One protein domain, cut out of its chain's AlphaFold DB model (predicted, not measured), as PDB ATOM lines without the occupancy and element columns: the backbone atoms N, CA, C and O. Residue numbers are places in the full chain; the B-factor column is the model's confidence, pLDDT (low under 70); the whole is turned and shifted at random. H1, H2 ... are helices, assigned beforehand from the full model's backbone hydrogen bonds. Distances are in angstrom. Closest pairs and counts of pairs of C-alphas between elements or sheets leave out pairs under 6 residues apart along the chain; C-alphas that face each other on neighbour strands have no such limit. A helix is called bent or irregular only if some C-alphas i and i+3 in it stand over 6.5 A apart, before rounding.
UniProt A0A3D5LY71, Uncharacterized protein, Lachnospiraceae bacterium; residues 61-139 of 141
ATOM      1  N   GLU A  61      -9.654  20.300 -23.131       78.31
ATOM      2  CA  GLU A  61      -9.172  18.961 -22.733       78.31
ATOM      3  C   GLU A  61      -7.702  18.965 -22.279       78.31
ATOM      4  O   GLU A  61      -7.290  18.144 -21.466       78.31
ATOM      5  N   VAL A  62      -6.909  19.932 -22.752       82.94
ATOM      6  CA  VAL A  62      -5.500  20.094 -22.364       82.94
ATOM      7  C   VAL A  62      -5.349  20.597 -20.920       82.94
ATOM      8  O   VAL A  62      -4.377  20.252 -20.249       82.94
ATOM      9  N   LEU A  63      -6.291  21.404 -20.415       80.88
ATOM     10  CA  LEU A  63      -6.226  22.007 -19.075       80.88
ATOM     11  C   LEU A  63      -7.015  21.232 -18.017       80.88
ATOM     12  O   LEU A  63      -6.728  21.355 -16.826       80.88
ATOM     13  N   GLN A  64      -7.966  20.400 -18.431       81.00
ATOM     14  CA  GLN A  64      -8.774  19.568 -17.543       81.00
ATOM     15  C   GLN A  64      -7.951  18.725 -16.541       81.00
ATOM     16  O   GLN A  64      -8.220  18.834 -15.339       81.00
ATOM     17  N   PRO A  65      -6.877  18.002 -16.938       85.88
ATOM     18  CA  PRO A  65      -6.061  17.247 -15.982       85.88
ATOM     19  C   PRO A  65      -5.285  18.144 -15.008       85.88
ATOM     20  O   PRO A  65      -4.964  17.719 -13.894       85.88
ATOM     21  N   ALA A  66      -4.980  19.392 -15.383       85.00
ATOM     22  CA  ALA A  66      -4.345  20.334 -14.469       85.00
ATOM     23  C   ALA A  66      -5.300  20.703 -13.325       85.00
ATOM     24  O   ALA A  66      -4.867  20.725 -12.175       85.00
ATOM     25  N   PHE A  67      -6.590  20.915 -13.621       84.06
ATOM     26  CA  PHE A  67      -7.623  21.224 -12.626       84.06
ATOM     27  C   PHE A  67      -7.948  20.048 -11.701       84.06
ATOM     28  O   PHE A  67      -8.060  20.244 -10.489       84.06
ATOM     29  N   GLU A  68      -8.025  18.829 -12.236       86.94
ATOM     30  CA  GLU A  68      -8.271  17.616 -11.441       86.94
ATOM     31  C   GLU A  68      -7.171  17.369 -10.395       86.94
ATOM     32  O   GLU A  68      -7.441  16.908  -9.285       86.94
ATOM     33  N   ASN A  69      -5.933  17.756 -10.707       88.75
ATOM     34  CA  ASN A  69      -4.780  17.565  -9.831       88.75
ATOM     35  C   ASN A  69      -4.445  18.777  -8.943       88.75
ATOM     36  O   ASN A  69      -3.471  18.725  -8.186       88.75
ATOM     37  N   VAL A  70      -5.255  19.847  -8.953       88.69
ATOM     38  CA  VAL A  70      -5.024  21.036  -8.107       88.69
ATOM     39  C   VAL A  70      -5.034  20.669  -6.628       88.69
ATOM     40  O   VAL A  70      -4.161  21.107  -5.880       88.69
ATOM     41  N   VAL A  71      -5.991  19.849  -6.186       87.56
ATOM     42  CA  VAL A  71      -6.119  19.489  -4.766       87.56
ATOM     43  C   VAL A  71      -4.885  18.708  -4.278       87.56
ATOM     44  O   VAL A  71      -4.243  19.175  -3.329       87.56
ATOM     45  N   PRO A  72      -4.464  17.599  -4.927       86.50
ATOM     46  CA  PRO A  72      -3.198  16.935  -4.616       86.50
ATOM     47  C   PRO A  72      -1.980  17.868  -4.656       86.50
ATOM     48  O   PRO A  72      -1.146  17.818  -3.750       86.50
ATOM     49  N   ALA A  73      -1.884  18.755  -5.652       88.69
ATOM     50  CA  ALA A  73      -0.764  19.686  -5.789       88.69
ATOM     51  C   ALA A  73      -0.695  20.700  -4.633       88.69
ATOM     52  O   ALA A  73       0.382  20.939  -4.080       88.69
ATOM     53  N   LEU A  74      -1.838  21.251  -4.207       88.75
ATOM     54  CA  LEU A  74      -1.926  22.166  -3.067       88.75
ATOM     55  C   LEU A  74      -1.490  21.483  -1.764       88.75
ATOM     56  O   LEU A  74      -0.704  22.049  -0.996       88.75
ATOM     57  N   PHE A  75      -1.959  20.257  -1.515       86.50
ATOM     58  CA  PHE A  75      -1.541  19.489  -0.342       86.50
ATOM     59  C   PHE A  75      -0.064  19.082  -0.409       86.50
ATOM     60  O   PHE A  75       0.625  19.164   0.609       86.50
ATOM     61  N   GLY A  76       0.456  18.738  -1.589       87.00
ATOM     62  CA  GLY A  76       1.876  18.451  -1.806       87.00
ATOM     63  C   GLY A  76       2.778  19.653  -1.507       87.00
ATOM     64  O   GLY A  76       3.750  19.530  -0.757       87.00
ATOM     65  N   ALA A  77       2.418  20.837  -2.008       87.69
ATOM     66  CA  ALA A  77       3.140  22.081  -1.738       87.69
ATOM     67  C   ALA A  77       3.108  22.461  -0.244       87.69
ATOM     68  O   ALA A  77       4.119  22.887   0.323       87.69
ATOM     69  N   MET A  78       1.969  22.262   0.431       85.06
ATOM     70  CA  MET A  78       1.884  22.444   1.881       85.06
ATOM     71  C   MET A  78       2.757  21.441   2.637       85.06
ATOM     72  O   MET A  78       3.469  21.837   3.559       85.06
ATOM     73  N   ALA A  79       2.742  20.167   2.242       83.50
ATOM     74  CA  ALA A  79       3.573  19.136   2.850       83.50
ATOM     75  C   ALA A  79       5.063  19.504   2.751       83.50
ATOM     76  O   ALA A  79       5.775  19.450   3.757       83.50
ATOM     77  N   TYR A  80       5.507  20.000   1.590       85.69
ATOM     78  CA  TYR A  80       6.875  20.486   1.386       85.69
ATOM     79  C   TYR A  80       7.295  21.537   2.416       85.69
ATOM     80  O   TYR A  80       8.383  21.446   2.991       85.69
ATOM     81  N   LYS A  81       6.420  22.496   2.742       83.50
ATOM     82  CA  LYS A  81       6.705  23.507   3.772       83.50
ATOM     83  C   LYS A  81       7.024  22.884   5.137       83.50
ATOM     84  O   LYS A  81       7.858  23.435   5.857       83.50
ATOM     85  N   TYR A  82       6.409  21.752   5.483       80.81
ATOM     86  CA  TYR A  82       6.640  21.070   6.758       80.81
ATOM     87  C   TYR A  82       7.947  20.272   6.778       80.81
ATOM     88  O   TYR A  82       8.701  20.370   7.747       80.81
ATOM     89  N   TYR A  83       8.263  19.519   5.721       82.75
ATOM     90  CA  TYR A  83       9.438  18.639   5.717       82.75
ATOM     91  C   TYR A  83      10.690  19.228   5.048       82.75
ATOM     92  O   TYR A  83      11.748  18.607   5.136       82.75
ATOM     93  N   ARG A  84      10.639  20.437   4.460       81.69
ATOM     94  CA  ARG A  84      11.803  21.094   3.815       81.69
ATOM     95  C   ARG A  84      13.064  21.144   4.678       81.69
ATOM     96  O   ARG A  84      14.169  21.127   4.151       81.69
ATOM     97  N   LYS A  85      12.916  21.216   6.008       80.88
ATOM     98  CA  LYS A  85      14.051  21.229   6.947       80.88
ATOM     99  C   LYS A  85      14.684  19.845   7.136       80.88
ATOM    100  O   LYS A  85      15.856  19.769   7.475       80.88
ATOM    101  N   ASN A  86      13.936  18.764   6.912       81.56
ATOM    102  CA  ASN A  86      14.358  17.380   7.136       81.56
ATOM    103  C   ASN A  86      13.944  16.472   5.963       81.56
ATOM    104  O   ASN A  86      13.257  15.466   6.142       81.56
ATOM    105  N   MET A  87      14.407  16.812   4.757       80.38
ATOM    106  CA  MET A  87      14.073  16.100   3.513       80.38
ATOM    107  C   MET A  87      14.357  14.594   3.562       80.38
ATOM    108  O   MET A  87      13.617  13.813   2.975       80.38
ATOM    109  N   LYS A  88      15.393  14.171   4.300       78.06
ATOM    110  CA  LYS A  88      15.781  12.755   4.433       78.06
ATOM    111  C   LYS A  88      14.681  11.892   5.063       78.06
ATOM    112  O   LYS A  88      14.573  10.720   4.728       78.06
ATOM    113  N   ILE A  89      13.867  12.473   5.947       79.38
ATOM    114  CA  ILE A  89      12.771  11.769   6.627       79.38
ATOM    115  C   ILE A  89      11.571  11.614   5.686       79.38
ATOM    116  O   ILE A  89      10.919  10.577   5.689       79.38
ATOM    117  N   ALA A  90      11.302  12.624   4.854       80.06
ATOM    118  CA  ALA A  90      10.179  12.613   3.918       80.06
ATOM    119  C   ALA A  90      10.469  11.848   2.618       80.06
ATOM    120  O   ALA A  90       9.546  11.304   2.020       80.06
ATOM    121  N   ALA A  91      11.732  11.776   2.192       83.06
ATOM    122  CA  ALA A  91      12.116  11.142   0.933       83.06
ATOM    123  C   ALA A  91      11.773   9.647   0.887       83.06
ATOM    124  O   ALA A  91      11.256   9.187  -0.125       83.06
ATOM    125  N   LEU A  92      12.013   8.894   1.971       83.31
ATOM    126  CA  LEU A  92      11.759   7.450   1.973       83.31
ATOM    127  C   LEU A  92      10.257   7.127   1.845       83.31
ATOM    128  O   LEU A  92       9.915   6.415   0.906       83.31
ATOM    129  N   PRO A  93       9.343   7.669   2.681       83.00
ATOM    130  CA  PRO A  93       7.907   7.468   2.490       83.00
ATOM    131  C   PRO A  93       7.412   7.954   1.124       83.00
ATOM    132  O   PRO A  93       6.597   7.274   0.513       83.00
ATOM    133  N   LEU A  94       7.917   9.092   0.624       83.50
ATOM    134  CA  LEU A  94       7.523   9.620  -0.686       83.50
ATOM    135  C   LEU A  94       7.889   8.662  -1.818       83.50
ATOM    136  O   LEU A  94       7.014   8.278  -2.581       83.50
ATOM    137  N   ILE A  95       9.151   8.238  -1.903       86.50
ATOM    138  CA  ILE A  95       9.617   7.341  -2.968       86.50
ATOM    139  C   ILE A  95       8.881   6.004  -2.893       86.50
ATOM    140  O   ILE A  95       8.409   5.513  -3.913       86.50
ATOM    141  N   LEU A  96       8.753   5.433  -1.694       85.69
ATOM    142  CA  LEU A  96       8.146   4.119  -1.489       85.69
ATOM    143  C   LEU A  96       6.656   4.135  -1.860       85.69
ATOM    144  O   LEU A  96       6.193   3.244  -2.566       85.69
ATOM    145  N   MET A  97       5.924   5.179  -1.460       82.94
ATOM    146  CA  MET A  97       4.513   5.334  -1.823       82.94
ATOM    147  C   MET A  97       4.336   5.648  -3.309       82.94
ATOM    148  O   MET A  97       3.483   5.043  -3.950       82.94
ATOM    149  N   SER A  98       5.157   6.530  -3.886       84.00
ATOM    150  CA  SER A  98       5.118   6.819  -5.323       84.00
ATOM    151  C   SER A  98       5.388   5.570  -6.165       84.00
ATOM    152  O   SER A  98       4.651   5.321  -7.115       84.00
ATOM    153  N   LEU A  99       6.381   4.748  -5.802       86.81
ATOM    154  CA  LEU A  99       6.654   3.488  -6.499       86.81
ATOM    155  C   LEU A  99       5.482   2.508  -6.375       86.81
ATOM    156  O   LEU A  99       5.100   1.884  -7.360       86.81
ATOM    157  N   LEU A 100       4.904   2.389  -5.175       82.69
ATOM    158  CA  LEU A 100       3.789   1.483  -4.903       82.69
ATOM    159  C   LEU A 100       2.545   1.840  -5.729       82.69
ATOM    160  O   LEU A 100       1.920   0.947  -6.291       82.69
ATOM    161  N   PHE A 101       2.214   3.129  -5.848       79.56
ATOM    162  CA  PHE A 101       1.081   3.589  -6.657       79.56
ATOM    163  C   PHE A 101       1.302   3.411  -8.166       79.56
ATOM    164  O   PHE A 101       0.337   3.175  -8.889       79.56
ATOM    165  N   ILE A 102       2.551   3.490  -8.639       83.50
ATOM    166  CA  ILE A 102       2.895   3.190 -10.038       83.50
ATOM    167  C   ILE A 102       2.759   1.686 -10.316       83.50
ATOM    168  O   ILE A 102       2.234   1.301 -11.357       83.50
ATOM    169  N   LEU A 103       3.215   0.832  -9.391       82.62
ATOM    170  CA  LEU A 103       3.175  -0.626  -9.550       82.62
ATOM    171  C   LEU A 103       1.772  -1.214  -9.369       82.62
ATOM    172  O   LEU A 103       1.455  -2.228  -9.989       82.62
ATOM    173  N   VAL A 104       0.943  -0.608  -8.516       81.31
ATOM    174  CA  VAL A 104      -0.399  -1.110  -8.203       81.31
ATOM    175  C   VAL A 104      -1.437   0.024  -8.273       81.31
ATOM    176  O   VAL A 104      -1.879   0.540  -7.242       81.31
ATOM    177  N   PRO A 105      -1.883   0.406  -9.487       73.12
ATOM    178  CA  PRO A 105      -2.840   1.500  -9.683       73.12
ATOM    179  C   PRO A 105      -4.215   1.231  -9.057       73.12
ATOM    180  O   PRO A 105      -4.954   2.160  -8.741       73.12
ATOM    181  N   SER A 106      -4.567  -0.039  -8.823       74.44
ATOM    182  CA  SER A 106      -5.830  -0.422  -8.181       74.44
ATOM    183  C   SER A 106      -5.948   0.054  -6.726       74.44
ATOM    184  O   SER A 106      -7.056   0.118  -6.199       74.44
ATOM    185  N   LEU A 107      -4.842   0.447  -6.082       67.38
ATOM    186  CA  LEU A 107      -4.843   0.988  -4.716       67.38
ATOM    187  C   LEU A 107      -5.177   2.486  -4.659       67.38
ATOM    188  O   LEU A 107      -5.444   3.002  -3.573       67.38
ATOM    189  N   ILE A 108      -5.230   3.184  -5.801       68.69
ATOM    190  CA  ILE A 108      -5.570   4.617  -5.866       68.69
ATOM    191  C   ILE A 108      -6.984   4.868  -5.304       68.69
ATOM    192  O   ILE A 108      -7.196   5.833  -4.567       68.69
ATOM    193  N   GLY A 109      -7.929   3.949  -5.536       67.56
ATOM    194  CA  GLY A 109      -9.292   4.021  -4.985       67.56
ATOM    195  C   GLY A 109      -9.380   3.875  -3.458       67.56
ATOM    196  O   GLY A 109     -10.379   4.264  -2.861       67.56
ATOM    197  N   SER A 110      -8.318   3.383  -2.814       69.94
ATOM    198  CA  SER A 110      -8.242   3.118  -1.369       69.94
ATOM    199  C   SER A 110      -7.216   4.007  -0.663       69.94
ATOM    200  O   SER A 110      -6.728   3.658   0.414       69.94
ATOM    201  N   THR A 111      -6.896   5.173  -1.238       67.50
ATOM    202  CA  THR A 111      -5.865   6.100  -0.730       67.50
ATOM    203  C   THR A 111      -6.018   6.396   0.771       67.50
ATOM    204  O   THR A 111      -5.021   6.449   1.489       67.50
ATOM    205  N   SER A 112      -7.252   6.487   1.284       71.00
ATOM    206  CA  SER A 112      -7.538   6.708   2.712       71.00
ATOM    207  C   SER A 112      -6.992   5.610   3.637       71.00
ATOM    208  O   SER A 112      -6.468   5.923   4.706       71.00
ATOM    209  N   PHE A 113      -7.041   4.337   3.229       74.31
ATOM    210  CA  PHE A 113      -6.480   3.224   4.008       74.31
ATOM    211  C   PHE A 113      -4.945   3.236   4.018       74.31
ATOM    212  O   PHE A 113      -4.328   2.721   4.946       74.31
ATOM    213  N   MET A 114      -4.322   3.869   3.022       72.38
ATOM    214  CA  MET A 114      -2.868   3.938   2.858       72.38
ATOM    215  C   MET A 114      -2.198   5.084   3.628       72.38
ATOM    216  O   MET A 114      -0.974   5.095   3.795       72.38
ATOM    217  N   ILE A 115      -2.980   6.016   4.178       78.88
ATOM    218  CA  ILE A 115      -2.474   7.090   5.045       78.88
ATOM    219  C   ILE A 115      -1.888   6.515   6.348       78.88
ATOM    220  O   ILE A 115      -0.846   6.964   6.816       78.88
ATOM    221  N   VAL A 116      -2.519   5.482   6.916       81.44
ATOM    222  CA  VAL A 116      -2.075   4.846   8.167       81.44
ATOM    223  C   VAL A 116      -0.702   4.162   8.027       81.44
ATOM    224  O   VAL A 116       0.208   4.516   8.781       81.44
ATOM    225  N   PRO A 117      -0.483   3.237   7.070       82.44
ATOM    226  CA  PRO A 117       0.818   2.596   6.898       82.44
ATOM    227  C   PRO A 117       1.907   3.579   6.447       82.44
ATOM    228  O   PRO A 117       3.040   3.482   6.916       82.44
ATOM    229  N   SER A 118       1.588   4.567   5.603       79.69
ATOM    230  CA  SER A 118       2.567   5.595   5.210       79.69
ATOM    231  C   SER A 118       2.993   6.480   6.388       79.69
ATOM    232  O   SER A 118       4.186   6.744   6.556       79.69
ATOM    233  N   GLY A 119       2.052   6.862   7.257       83.00
ATOM    234  CA  GLY A 119       2.341   7.554   8.512       83.00
ATOM    235  C   GLY A 119       3.222   6.724   9.447       83.00
ATOM    236  O   GLY A 119       4.208   7.237   9.976       83.00
ATOM    237  N   ALA A 120       2.932   5.427   9.593       86.00
ATOM    238  CA  ALA A 120       3.736   4.514  10.406       86.00
ATOM    239  C   ALA A 120       5.184   4.393   9.891       86.00
ATOM    240  O   ALA A 120       6.126   4.470  10.682       86.00
ATOM    241  N   ILE A 121       5.378   4.284   8.572       85.06
ATOM    242  CA  ILE A 121       6.710   4.261   7.949       85.06
ATOM    243  C   ILE A 121       7.453   5.577   8.213       85.06
ATOM    244  O   ILE A 121       8.617   5.553   8.612       85.06
ATOM    245  N   ALA A 122       6.792   6.727   8.051       83.88
ATOM    246  CA  ALA A 122       7.406   8.030   8.307       83.88
ATOM    247  C   ALA A 122       7.855   8.188   9.771       83.88
ATOM    248  O   ALA A 122       8.970   8.648  10.032       83.88
ATOM    249  N   ILE A 123       7.024   7.753  10.726       86.25
ATOM    250  CA  ILE A 123       7.349   7.757  12.161       86.25
ATOM    251  C   ILE A 123       8.514   6.802  12.453       86.25
ATOM    252  O   ILE A 123       9.451   7.181  13.155       86.25
ATOM    253  N   GLY A 124       8.505   5.595  11.880       86.50
ATOM    254  CA  GLY A 124       9.581   4.615  12.046       86.50
ATOM    255  C   GLY A 124      10.934   5.127  11.544       86.50
ATOM    256  O   GLY A 124      11.940   5.031  12.246       86.50
ATOM    257  N   VAL A 125      10.960   5.758  10.367       83.12
ATOM    258  CA  VAL A 125      12.172   6.379   9.803       83.12
ATOM    259  C   VAL A 125      12.665   7.528  10.678       83.12
ATOM    260  O   VAL A 125      13.864   7.622  10.956       83.12
ATOM    261  N   ALA A 126      11.757   8.384  11.152       82.94
ATOM    262  CA  ALA A 126      12.100   9.470  12.065       82.94
ATOM    263  C   ALA A 126      12.708   8.939  13.375       82.94
ATOM    264  O   ALA A 126      13.722   9.462  13.837       82.94
ATOM    265  N   TYR A 127      12.143   7.865  13.931       85.94
ATOM    266  CA  TYR A 127      12.625   7.230  15.157       85.94
ATOM    267  C   TYR A 127      14.024   6.613  14.994       85.94
ATOM    268  O   TYR A 127      14.901   6.828  15.835       85.94
ATOM    269  N   LEU A 128      14.277   5.903  13.889       84.06
ATOM    270  CA  LEU A 128      15.593   5.320  13.603       84.06
ATOM    271  C   LEU A 128      16.670   6.395  13.401       84.06
ATOM    272  O   LEU A 128      17.774   6.275  13.936       84.06
ATOM    273  N   LEU A 129      16.350   7.473  12.677       81.44
ATOM    274  CA  LEU A 129      17.262   8.606  12.488       81.44
ATOM    275  C   LEU A 129      17.535   9.353  13.799       81.44
ATOM    276  O   LEU A 129      18.668   9.777  14.033       81.44
ATOM    277  N   PHE A 130      16.531   9.474  14.673       82.00
ATOM    278  CA  PHE A 130      16.694  10.055  16.004       82.00
ATOM    279  C   PHE A 130      17.624   9.210  16.887       82.00
ATOM    280  O   PHE A 130      18.575   9.753  17.451       82.00
ATOM    281  N   ARG A 131      17.430   7.881  16.946       83.19
ATOM    282  CA  ARG A 131      18.332   6.984  17.698       83.19
ATOM    283  C   ARG A 131      19.763   7.051  17.175       83.19
ATOM    284  O   ARG A 131      20.676   7.223  17.972       83.19
ATOM    285  N   LYS A 132      19.966   6.995  15.854       74.50
ATOM    286  CA  LYS A 132      21.307   7.040  15.245       74.50
ATOM    287  C   LYS A 132      22.057   8.338  15.573       74.50
ATOM    288  O   LYS A 132      23.254   8.300  15.841       74.50
ATOM    289  N   LYS A 133      21.352   9.475  15.606       69.31
ATOM    290  CA  LYS A 133      21.927  10.780  15.966       69.31
ATOM    291  C   LYS A 133      22.284  10.884  17.457       69.31
ATOM    292  O   LYS A 133      23.285  11.513  17.785       69.31
ATOM    293  N   ASN A 134      21.507  10.261  18.346       66.56
ATOM    294  CA  ASN A 134      21.828  10.216  19.777       66.56
ATOM    295  C   ASN A 134      22.980   9.252  20.092       66.56
ATOM    296  O   ASN A 134      23.826   9.592  20.906       66.56
ATOM    297  N   THR A 135      23.076   8.103  19.415       59.91
ATOM    298  CA  THR A 135      24.203   7.170  19.593       59.91
ATOM    299  C   THR A 135      25.542   7.781  19.158       59.91
ATOM    300  O   THR A 135      26.550   7.550  19.815       59.91
ATOM    301  N   GLN A 136      25.559   8.610  18.106       56.12
ATOM    302  CA  GLN A 136      26.770   9.340  17.700       56.12
ATOM    303  C   GLN A 136      27.207  10.394  18.726       56.12
ATOM    304  O   GLN A 136      28.390  10.476  19.021       56.12
ATOM    305  N   LYS A 137      26.269  11.143  19.323       51.59
ATOM    306  CA  LYS A 137      26.597  12.134  20.363       51.59
ATOM    307  C   LYS A 137      27.223  11.524  21.619       51.59
ATOM    308  O   LYS A 137      28.082  12.149  22.211       51.59
ATOM    309  N   THR A 138      26.823  10.314  22.008       52.81
ATOM    310  CA  THR A 138      27.383   9.611  23.179       52.81
ATOM    311  C   THR A 138      28.766   8.994  22.917       52.81
ATOM    312  O   THR A 138      29.388   8.507  23.845       52.81
ATOM    313  N   THR A 139      29.248   8.980  21.668       51.84
ATOM    314  CA  THR A 139      30.577   8.428  21.321       51.84
ATOM    315  C   THR A 139      31.642   9.529  21.162       51.84
ATOM    316  O   THR A 139      32.815   9.219  20.987       51.84
TER     317      THR A 139
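Overview. This is residues 61 to 139 of the 141 residues of an uncharacterized protein of Lachnospiraceae bacterium (UniProt A0A3D5LY71). The domain is a loose zigzag of helices: H2 runs one way, H3 folds back, and H4 runs forward again, packing on H3 as a helical hairpin, while H2 meets H3 closely just near their shared turn and spreads from it as an open V. Both ends stick out: residues 61 to 78, with H1 and much of H2, at one end of the long axis, and residues 130 to 139, with the last part of H4, at the other. The printed part has 79 residues with four named helices, H1, H2, H3 and H4 in that order, and no named strand; its class is all helix. It is loose, with a radius of gyration of the C-alphas of 16.1 A, and its outline is a rod spanning 60 by 25 by 17 A.

Along the chain. H1 covers residues 64 to 68 and begins at C-alpha 64, (-8.774, 19.568, -17.543). H2 covers residues 70 to 83, 20.1 A from first to last C-alpha. H3 covers residues 87 to 103, 23.9 A long, and begins at C-alpha 87, (14.073, 16.100, 3.513). H3 is neither bent nor irregular, but only just: C-alphas 89 and 92 are 6.4 A apart. H4 covers residues 105 to 137, 43.4 A from end to end, and ends at C-alpha 137, (26.597, 12.134, 20.363). H4 is irregular, with C-alphas 109 and 112 at 8.3 A, and has a kink of 92 degrees near residue 112.

Arrangement. H1 and H2 meet only through their link. H1 is apart from H3 and from H4. H2 and H3 are close but not clearly touching, with the closest C-alphas, those of Tyr 83 and Ala 90, 6.3 A apart. They run opposite ways at a shallow tilt of 31 degrees. H3 and H4 touch and form a helical hairpin; their closest C-alphas, those of Pro 93 and Ala 122, are 5.9 A apart. H3 and H4 run opposite ways at a shallow tilt of 28 degrees, the line of H4 being a rough one. H2 and H4 are apart. In H1 every O i to N i+4 pair is within hydrogen-bond range; in H2 it is 9 of 10, in H3 11 of 13 and in H4 21 of 29.

Size, cuts and confidence. The two C-alphas farthest apart are those of Glu 61 and Thr 139, at 60.3 A. Residues 102 to 107, of which 105 to 107 belong to H4, also stand free. Without the stretches that stand free, the body has 45 residues and spans 31 by 21 by 17 A. The printed part has no cut, and the links H1 to H2, H2 to H3 and H3 to H4 are tight. The mean pLDDT of the printed part is 79.6; residues 107 to 111 and 133 to 139 are under 70.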